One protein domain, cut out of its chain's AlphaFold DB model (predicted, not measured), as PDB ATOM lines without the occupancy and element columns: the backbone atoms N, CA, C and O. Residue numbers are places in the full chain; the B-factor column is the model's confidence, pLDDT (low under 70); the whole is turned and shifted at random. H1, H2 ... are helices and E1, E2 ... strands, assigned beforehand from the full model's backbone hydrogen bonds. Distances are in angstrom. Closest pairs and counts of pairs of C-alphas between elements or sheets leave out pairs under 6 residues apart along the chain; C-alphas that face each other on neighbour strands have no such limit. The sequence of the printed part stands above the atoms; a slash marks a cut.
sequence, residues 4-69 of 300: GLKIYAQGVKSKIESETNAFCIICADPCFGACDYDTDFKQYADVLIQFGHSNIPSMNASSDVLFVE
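Overview. This is residues 4 to 69 of the 300 residues of the protein "2-(3-amino-3-carboxypropyl)histidine synthase" of Methanomassiliicoccus intestinalis (strain Issoire-Mx1) (UniProt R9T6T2). What shape do these atoms make? There is little regular structure: two short parallel strands, E1 and E2, stand side by side in the middle, with helix H1 off to one side and the long loop of residues 52 to 64 reaching away on the other. What is it made of? The 66 printed residues hold H1, E1 and E2 in that order, a mixed class with only 19 residues in named elements. How tight is it? It is compact, with a radius of gyration of the C-alphas of 11.9 A and spans of 35 by 25 by 19 A.

Along the chain. Where is the helix? H1, residues 9 to 19, begins at C-alpha 9 (23.149, 106.100, 275.886) and is 15.7 A long. Where are the strands? E1 is residues 48 to 51, 9.9 A; E2 is residues 65 to 68, 9.6 A, ending at C-alpha 68 (21.714, 117.562, 282.340).

Arrangement. How do the strands pair? E1 and E2 are parallel at 19 degrees, with N 50 and O 66 2.8 A apart, within hydrogen-bond range. And H1? H1 and E2 are apart; in H1 every O i to N i+4 pair is within hydrogen-bond range.

Size, cuts and confidence. How large is it? The farthest C-alphas, of Ser 18 and Ser 58, are 34.5 A apart. Is it continuous? The printed part has no cut, both links are long, and no printed residue is under 70 in pLDDT.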
ATOM      1  N   GLY A   4      14.044 109.984 272.757       93.19
ATOM      2  CA  GLY A   4      14.826 110.596 271.675       93.19
ATOM      3  C   GLY A   4      16.340 110.659 271.921       93.19
ATOM      4  O   GLY A   4      17.102 110.845 270.978       93.19
ATOM      5  N   LEU A   5      16.794 110.481 273.168       96.31
ATOM      6  CA  LEU A   5      18.213 110.493 273.533       96.31
ATOM      7  C   LEU A   5      18.772 109.100 273.856       96.31
ATOM      8  O   LEU A   5      19.991 108.947 273.940       96.31
ATOM      9  N   LYS A   6      17.928 108.068 274.003       96.62
ATOM     10  CA  LYS A   6      18.378 106.711 274.368       96.62
ATOM     11  C   LYS A   6      19.339 106.101 273.348       96.62
ATOM     12  O   LYS A   6      20.221 105.337 273.736       96.62
ATOM     13  N   ILE A   7      19.240 106.489 272.077       97.12
ATOM     14  CA  ILE A   7      20.166 106.049 271.020       97.12
ATOM     15  C   ILE A   7      21.629 106.437 271.298       97.12
ATOM     16  O   ILE A   7      22.541 105.773 270.813       97.12
ATOM     17  N   TYR A   8      21.869 107.470 272.112       97.31
ATOM     18  CA  TYR A   8      23.208 107.925 272.491       97.31
ATOM     19  C   TYR A   8      23.706 107.314 273.809       97.31
ATOM     20  O   TYR A   8      24.862 107.524 274.178       97.31
ATOM     21  N   ALA A   9      22.872 106.543 274.520       97.56
ATOM     22  CA  ALA A   9      23.149 106.100 275.886       97.56
ATOM     23  C   ALA A   9      24.461 105.312 276.006       97.56
ATOM     24  O   ALA A   9      25.276 105.596 276.882       97.56
ATOM     25  N   GLN A  10      24.707 104.366 275.094       98.06
ATOM     26  CA  GLN A  10      25.933 103.559 275.095       98.06
ATOM     27  C   GLN A  10      27.188 104.384 274.780       98.06
ATOM     28  O   GLN A  10      28.248 104.128 275.352       98.06
ATOM     29  N   GLY A  11      27.073 105.391 273.908       98.19
ATOM     30  CA  GLY A  11      28.172 106.308 273.597       98.19
ATOM     31  C   GLY A  11      28.539 107.189 274.790       98.19
ATOM     32  O   GLY A  11      29.705 107.245 275.174       98.19
ATOM     33  N   VAL A  12      27.540 107.808 275.431       97.44
ATOM     34  CA  VAL A  12      27.728 108.618 276.650       97.44
ATOM     35  C   VAL A  12      28.322 107.774 277.776       97.44
ATOM     36  O   VAL A  12      29.318 108.167 278.378       97.44
ATOM     37  N   LYS A  13      27.767 106.578 278.003       97.88
ATOM     38  CA  LYS A  13      28.286 105.596 278.960       97.88
ATOM     39  C   LYS A  13      29.765 105.296 278.717       97.88
ATOM     40  O   LYS A  13      30.571 105.421 279.631       97.88
ATOM     41  N   SER A  14      30.130 104.962 277.479       98.25
ATOM     42  CA  SER A  14      31.519 104.636 277.126       98.25
ATOM     43  C   SER A  14      32.464 105.817 277.360       98.25
ATOM     44  O   SER A  14      33.590 105.625 277.806       98.25
ATOM     45  N   LYS A  15      32.004 107.046 277.091       98.06
ATOM     46  CA  LYS A  15      32.783 108.263 277.334       98.06
ATOM     47  C   LYS A  15      33.039 108.483 278.826       98.06
ATOM     48  O   LYS A  15      34.195 108.663 279.199       98.06
ATOM     49  N   ILE A  16      32.003 108.396 279.666       97.31
ATOM     50  CA  ILE A  16      32.127 108.547 281.125       97.31
ATOM     51  C   ILE A  16      33.101 107.510 281.692       97.31
ATOM     52  O   ILE A  16      34.018 107.874 282.425       97.31
ATOM     53  N   GLU A  17      32.958 106.237 281.320       98.25
ATOM     54  CA  GLU A  17      33.853 105.170 281.794       98.25
ATOM     55  C   GLU A  17      35.291 105.304 281.265       98.25
ATOM     56  O   GLU A  17      36.220 104.808 281.889       98.25
ATOM     57  N   SER A  18      35.505 105.970 280.123       98.19
ATOM     58  CA  SER A  18      36.857 106.216 279.590       98.19
ATOM     59  C   SER A  18      37.591 107.372 280.274       98.19
ATOM     60  O   SER A  18      38.818 107.422 280.242       98.19
ATOM     61  N   GLU A  19      36.852 108.311 280.871       98.19
ATOM     62  CA  GLU A  19      37.398 109.531 281.488       98.19
ATOM     63  C   GLU A  19      37.353 109.502 283.016       98.19
ATOM     64  O   GLU A  19      37.892 110.387 283.679       98.19
ATOM     65  N   THR A  20      36.712 108.485 283.589       97.12
ATOM     66  CA  THR A  20      36.524 108.329 285.029       97.12
ATOM     67  C   THR A  20      36.727 106.870 285.434       97.12
ATOM     68  O   THR A  20      36.817 105.987 284.591       97.12
ATOM     69  N   ASN A  21      36.756 106.599 286.740       96.62
ATOM     70  CA  ASN A  21      36.744 105.228 287.266       96.62
ATOM     71  C   ASN A  21      35.317 104.726 287.564       96.62
ATOM     72  O   ASN A  21      35.152 103.752 288.298       96.62
ATOM     73  N   ALA A  22      34.285 105.424 287.078       97.25
ATOM     74  CA  ALA A  22      32.902 105.059 287.345       97.25
ATOM     75  C   ALA A  22      32.494 103.820 286.541       97.25
ATOM     76  O   ALA A  22      32.903 103.645 285.397       97.25
ATOM     77  N   PHE A  23      31.631 102.993 287.129       96.94
ATOM     78  CA  PHE A  23      30.876 101.965 286.420       96.94
ATOM     79  C   PHE A  23      29.490 102.518 286.092       96.94
ATOM     80  O   PHE A  23      28.808 103.037 286.976       96.94
ATOM     81  N   CYS A  24      29.068 102.426 284.833       97.94
ATOM     82  CA  CYS A  24      27.827 103.045 284.382       97.94
ATOM     83  C   CYS A  24      26.735 102.011 284.086       97.94
ATOM     84  O   CYS A  24      26.916 101.095 283.280       97.94
ATOM     85  N   ILE A  25      25.551 102.240 284.660       98.06
ATOM     86  CA  ILE A  25      24.322 101.485 284.394       98.06
ATOM     87  C   ILE A  25      23.409 102.345 283.514       98.06
ATOM     88  O   ILE A  25      23.214 103.529 283.780       98.06
ATOM     89  N   ILE A  26      22.848 101.758 282.455       97.75
ATOM     90  CA  ILE A  26      21.889 102.442 281.578       97.75
ATOM     91  C   ILE A  26      20.475 102.038 281.989       97.75
ATOM     92  O   ILE A  26      20.102 100.872 281.860       97.75
ATOM     93  N   CYS A  27      19.669 103.005 282.428       95.69
ATOM     94  CA  CYS A  27      18.259 102.776 282.737       95.69
ATOM     95  C   CYS A  27      17.449 102.694 281.434       95.69
ATOM     96  O   CYS A  27      17.391 103.655 280.658       95.69
ATOM     97  N   ALA A  28      16.839 101.533 281.190       94.75
ATOM     98  CA  ALA A  28      16.065 101.254 279.979       94.75
ATOM     99  C   ALA A  28      14.619 101.767 280.046       94.75
ATOM    100  O   ALA A  28      13.987 101.951 279.004       94.75
ATOM    101  N   ASP A  29      14.112 102.013 281.252       93.38
ATOM    102  CA  ASP A  29      12.731 102.416 281.496       93.38
ATOM    103  C   ASP A  29      12.361 103.735 280.800       93.38
ATOM    104  O   ASP A  29      13.238 104.565 280.519       93.38
ATOM    105  N   PRO A  30      11.078 103.933 280.444       92.69
ATOM    106  CA  PRO A  30      10.605 105.210 279.924       92.69
ATOM    107  C   PRO A  30      10.939 106.354 280.884       92.69
ATOM    108  O   PRO A  30      10.894 106.185 282.097       92.69
ATOM    109  N   CYS A  31      11.272 107.514 280.328       94.50
ATOM    110  CA  CYS A  31      11.557 108.722 281.095       94.50
ATOM    111  C   CYS A  31      10.884 109.898 280.392       94.50
ATOM    112  O   CYS A  31      11.344 110.351 279.340       94.50
ATOM    113  N   PHE A  32       9.766 110.361 280.952       93.62
ATOM    114  CA  PHE A  32       8.914 111.371 280.309       93.62
ATOM    115  C   PHE A  32       9.280 112.816 280.666       93.62
ATOM    116  O   PHE A  32       8.812 113.750 280.015       93.62
ATOM    117  N   GLY A  33      10.070 113.016 281.720       95.81
ATOM    118  CA  GLY A  33      10.386 114.336 282.252       95.81
ATOM    119  C   GLY A  33      11.238 114.268 283.510       95.81
ATOM    120  O   GLY A  33      11.440 113.199 284.077       95.81
ATOM    121  N   ALA A  34      11.668 115.425 284.017       97.25
ATOM    122  CA  ALA A  34      12.294 115.521 285.342       97.25
ATOM    123  C   ALA A  34      11.370 115.083 286.491       97.25
ATOM    124  O   ALA A  34      11.846 114.745 287.566       97.25
ATOM    125  N   CYS A  35      10.057 115.019 286.250       97.25
ATOM    126  CA  CYS A  35       9.078 114.470 287.189       97.25
ATOM    127  C   CYS A  35       9.171 112.945 287.391       97.25
ATOM    128  O   CYS A  35       8.450 112.410 288.230       97.25
ATOM    129  N   ASP A  36      10.013 112.273 286.605       96.06
ATOM    130  CA  ASP A  36      10.071 110.827 286.402       96.06
ATOM    131  C   ASP A  36      11.525 110.325 286.455       96.06
ATOM    132  O   ASP A  36      12.040 109.716 285.515       96.06
ATOM    133  N   TYR A  37      12.236 110.703 287.518       94.44
ATOM    134  CA  TYR A  37      13.561 110.166 287.812       94.44
ATOM    135  C   TYR A  37      13.429 108.971 288.763       94.44
ATOM    136  O   TYR A  37      12.530 108.952 289.605       94.44
ATOM    137  N   ASP A  38      14.324 107.988 288.641       94.31
ATOM    138  CA  ASP A  38      14.334 106.820 289.528       94.31
ATOM    139  C   ASP A  38      14.743 107.247 290.945       94.31
ATOM    140  O   ASP A  38      15.854 107.732 291.154       94.31
ATOM    141  N   THR A  39      13.849 107.086 291.919       93.62
ATOM    142  CA  THR A  39      14.099 107.431 293.326       93.62
ATOM    143  C   THR A  39      14.837 106.339 294.101       93.62
ATOM    144  O   THR A  39      15.415 106.628 295.146       93.62
ATOM    145  N   ASP A  40      14.857 105.109 293.586       94.56
ATOM    146  CA  ASP A  40      15.473 103.925 294.191       94.56
ATOM    147  C   ASP A  40      16.901 103.663 293.688       94.56
ATOM    148  O   ASP A  40      17.545 102.694 294.099       94.56
ATOM    149  N   PHE A  41      17.449 104.554 292.854       96.50
ATOM    150  CA  PHE A  41      18.772 104.403 292.236       96.50
ATOM    151  C   PHE A  41      19.908 104.095 293.220       96.50
ATOM    152  O   PHE A  41      20.864 103.409 292.863       96.50
ATOM    153  N   LYS A  42      19.796 104.536 294.478       97.31
ATOM    154  CA  LYS A  42      20.773 104.265 295.544       97.31
ATOM    155  C   LYS A  42      20.957 102.785 295.872       97.31
ATOM    156  O   LYS A  42      21.946 102.427 296.501       97.31
ATOM    157  N   GLN A  43      20.042 101.923 295.439       96.81
ATOM    158  CA  GLN A  43      20.193 100.476 295.567       96.81
ATOM    159  C   GLN A  43      21.262  99.908 294.619       96.81
ATOM    160  O   GLN A  43      21.750  98.802 294.850       96.81
ATOM    161  N   TYR A  44      21.624 100.636 293.558       96.38
ATOM    162  CA  TYR A  44      22.519 100.134 292.513       96.38
ATOM    163  C   TYR A  44      23.518 101.169 291.960       96.38
ATOM    164  O   TYR A  44      24.384 100.795 291.171       96.38
ATOM    165  N   ALA A  45      23.427 102.443 292.346       97.62
ATOM    166  CA  ALA A  45      24.306 103.517 291.889       97.62
ATOM    167  C   ALA A  45      24.501 104.608 292.955       97.62
ATOM    168  O   ALA A  45      23.608 104.902 293.747       97.62
ATOM    169  N   ASP A  46      25.658 105.271 292.927       97.94
ATOM    170  CA  ASP A  46      25.953 106.396 293.820       97.94
ATOM    171  C   ASP A  46      25.342 107.716 293.328       97.94
ATOM    172  O   ASP A  46      24.994 108.574 294.135       97.94
ATOM    173  N   VAL A  47      25.200 107.884 292.011       97.75
ATOM    174  CA  VAL A  47      24.711 109.105 291.353       97.75
ATOM    175  C   VAL A  47      23.791 108.720 290.196       97.75
ATOM    176  O   VAL A  47      24.086 107.782 289.456       97.75
ATOM    177  N   LEU A  48      22.701 109.467 290.012       98.12
ATOM    178  CA  LEU A  48      21.801 109.351 288.865       98.12
ATOM    179  C   LEU A  48      22.013 110.535 287.917       98.12
ATOM    180  O   LEU A  48      21.906 111.680 288.340       98.12
ATOM    181  N   ILE A  49      22.258 110.276 286.629       98.00
ATOM    182  CA  ILE A  49      22.362 111.332 285.610       98.00
ATOM    183  C   ILE A  49      21.151 111.276 284.677       98.00
ATOM    184  O   ILE A  49      20.973 110.328 283.907       98.00
ATOM    185  N   GLN A  50      20.335 112.327 284.701       97.38
ATOM    186  CA  GLN A  50      19.155 112.467 283.860       97.38
ATOM    187  C   GLN A  50      19.354 113.527 282.779       97.38
ATOM    188  O   GLN A  50      19.245 114.726 283.012       97.38
ATOM    189  N   PHE A  51      19.569 113.060 281.552       97.56
ATOM    190  CA  PHE A  51      19.710 113.926 280.383       97.56
ATOM    191  C   PHE A  51      18.368 114.416 279.830       97.56
ATOM    192  O   PHE A  51      17.353 113.721 279.925       97.56
ATOM    193  N   GLY A  52      18.399 115.571 279.164       96.38
ATOM    194  CA  GLY A  52      17.325 116.113 278.329       96.38
ATOM    195  C   GLY A  52      16.277 116.941 279.071       96.38
ATOM    196  O   GLY A  52      15.377 117.477 278.429       96.38
ATOM    197  N   HIS A  53      16.394 117.068 280.392       97.31
ATOM    198  CA  HIS A  53      15.458 117.808 281.231       97.31
ATOM    199  C   HIS A  53      16.221 118.670 282.233       97.31
ATOM    200  O   HIS A  53      17.253 118.240 282.740       97.31
ATOM    201  N   SER A  54      15.682 119.847 282.543       97.12
ATOM    202  CA  SER A  54      16.108 120.634 283.700       97.12
ATOM    203  C   SER A  54      15.491 120.069 284.977       97.12
ATOM    204  O   SER A  54      14.423 119.456 284.920       97.12
ATOM    205  N   ASN A  55      16.101 120.343 286.130       96.62
ATOM    206  CA  ASN A  55      15.491 120.048 287.429       96.62
ATOM    207  C   ASN A  55      14.091 120.698 287.558       96.62
ATOM    208  O   ASN A  55      13.802 121.705 286.912       96.62
ATOM    209  N   ILE A  56      13.245 120.143 288.425       97.62
ATOM    210  CA  ILE A  56      12.016 120.775 288.914       97.62
ATOM    211  C   ILE A  56      12.306 121.242 290.350       97.62
ATOM    212  O   ILE A  56      12.329 120.407 291.257       97.62
ATOM    213  N   PRO A  57      12.554 122.547 290.591       96.44
ATOM    214  CA  PRO A  57      13.018 123.033 291.894       96.44
ATOM    215  C   PRO A  57      12.140 122.605 293.076       96.44
ATOM    216  O   PRO A  57      12.655 122.184 294.109       96.44
ATOM    217  N   SER A  58      10.816 122.631 292.912       95.69
ATOM    218  CA  SER A  58       9.854 122.260 293.955       95.69
ATOM    219  C   SER A  58       9.895 120.783 294.352       95.69
ATOM    220  O   SER A  58       9.367 120.429 295.403       95.69
ATOM    221  N   MET A  59      10.502 119.914 293.536       95.19
ATOM    222  CA  MET A  59      10.648 118.494 293.864       95.19
ATOM    223  C   MET A  59      11.751 118.235 294.888       95.19
ATOM    224  O   MET A  59      11.754 117.164 295.484       95.19
ATOM    225  N   ASN A  60      12.661 119.192 295.116       94.12
ATOM    226  CA  ASN A  60      13.776 119.048 296.057       94.12
ATOM    227  C   ASN A  60      14.549 117.729 295.859       94.12
ATOM    228  O   ASN A  60      14.836 117.016 296.822       94.12
ATOM    229  N   ALA A  61      14.850 117.385 294.600       95.38
ATOM    230  CA  ALA A  61      15.618 116.187 294.277       95.38
ATOM    231  C   ALA A  61      16.965 116.175 295.026       95.38
ATOM    232  O   ALA A  61      17.569 117.226 295.256       95.38
ATOM    233  N   SER A  62      17.432 114.980 295.400       95.06
ATOM    234  CA  SER A  62      18.734 114.806 296.056       95.06
ATOM    235  C   SER A  62      19.858 115.416 295.213       95.06
ATOM    236  O   SER A  62      19.819 115.348 293.985       95.06
ATOM    237  N   SER A  63      20.906 115.926 295.866       95.44
ATOM    238  CA  SER A  63      22.136 116.380 295.200       95.44
ATOM    239  C   SER A  63      22.832 115.283 294.388       95.44
ATOM    240  O   SER A  63      23.662 115.580 293.537       95.44
ATOM    241  N   ASP A  64      22.488 114.021 294.647       97.69
ATOM    242  CA  ASP A  64      22.992 112.856 293.921       97.69
ATOM    243  C   ASP A  64      22.238 112.594 292.604       97.69
ATOM    244  O   ASP A  64      22.541 111.628 291.903       97.69
ATOM    245  N   VAL A  65      21.247 113.427 292.266       98.06
ATOM    246  CA  VAL A  65      20.552 113.414 290.975       98.06
ATOM    247  C   VAL A  65      21.024 114.610 290.152       98.06
ATOM    248  O   VAL A  65      20.683 115.760 290.426       98.06
ATOM    249  N   LEU A  66      21.806 114.332 289.113       97.81
ATOM    250  CA  LEU A  66      22.295 115.323 288.169       97.81
ATOM    251  C   LEU A  66      21.355 115.411 286.965       97.81
ATOM    252  O   LEU A  66      21.330 114.526 286.109       97.81
ATOM    253  N   PHE A  67      20.620 116.513 286.868       97.94
ATOM    254  CA  PHE A  67      19.895 116.869 285.652       97.94
ATOM    255  C   PHE A  67      20.859 117.528 284.663       97.94
ATOM    256  O   PHE A  67      21.609 118.425 285.036       97.94
ATOM    257  N   VAL A  68      20.859 117.052 283.417       97.75
ATOM    258  CA  VAL A  68      21.714 117.562 282.340       97.75
ATOM    259  C   VAL A  68      20.828 118.005 281.188       97.75
ATOM    260  O   VAL A  68      20.279 117.181 280.450       97.75
ATOM    261  N   GLU A  69      20.686 119.313 281.016       97.62
ATOM    262  CA  GLU A  69      19.983 119.880 279.877       97.62
ATOM    263  C   GLU A  69      20.699 119.544 278.566       97.62
ATOM    264  O   GLU A  69      21.925 119.497 278.475       97.62
TER     265      GLU A  69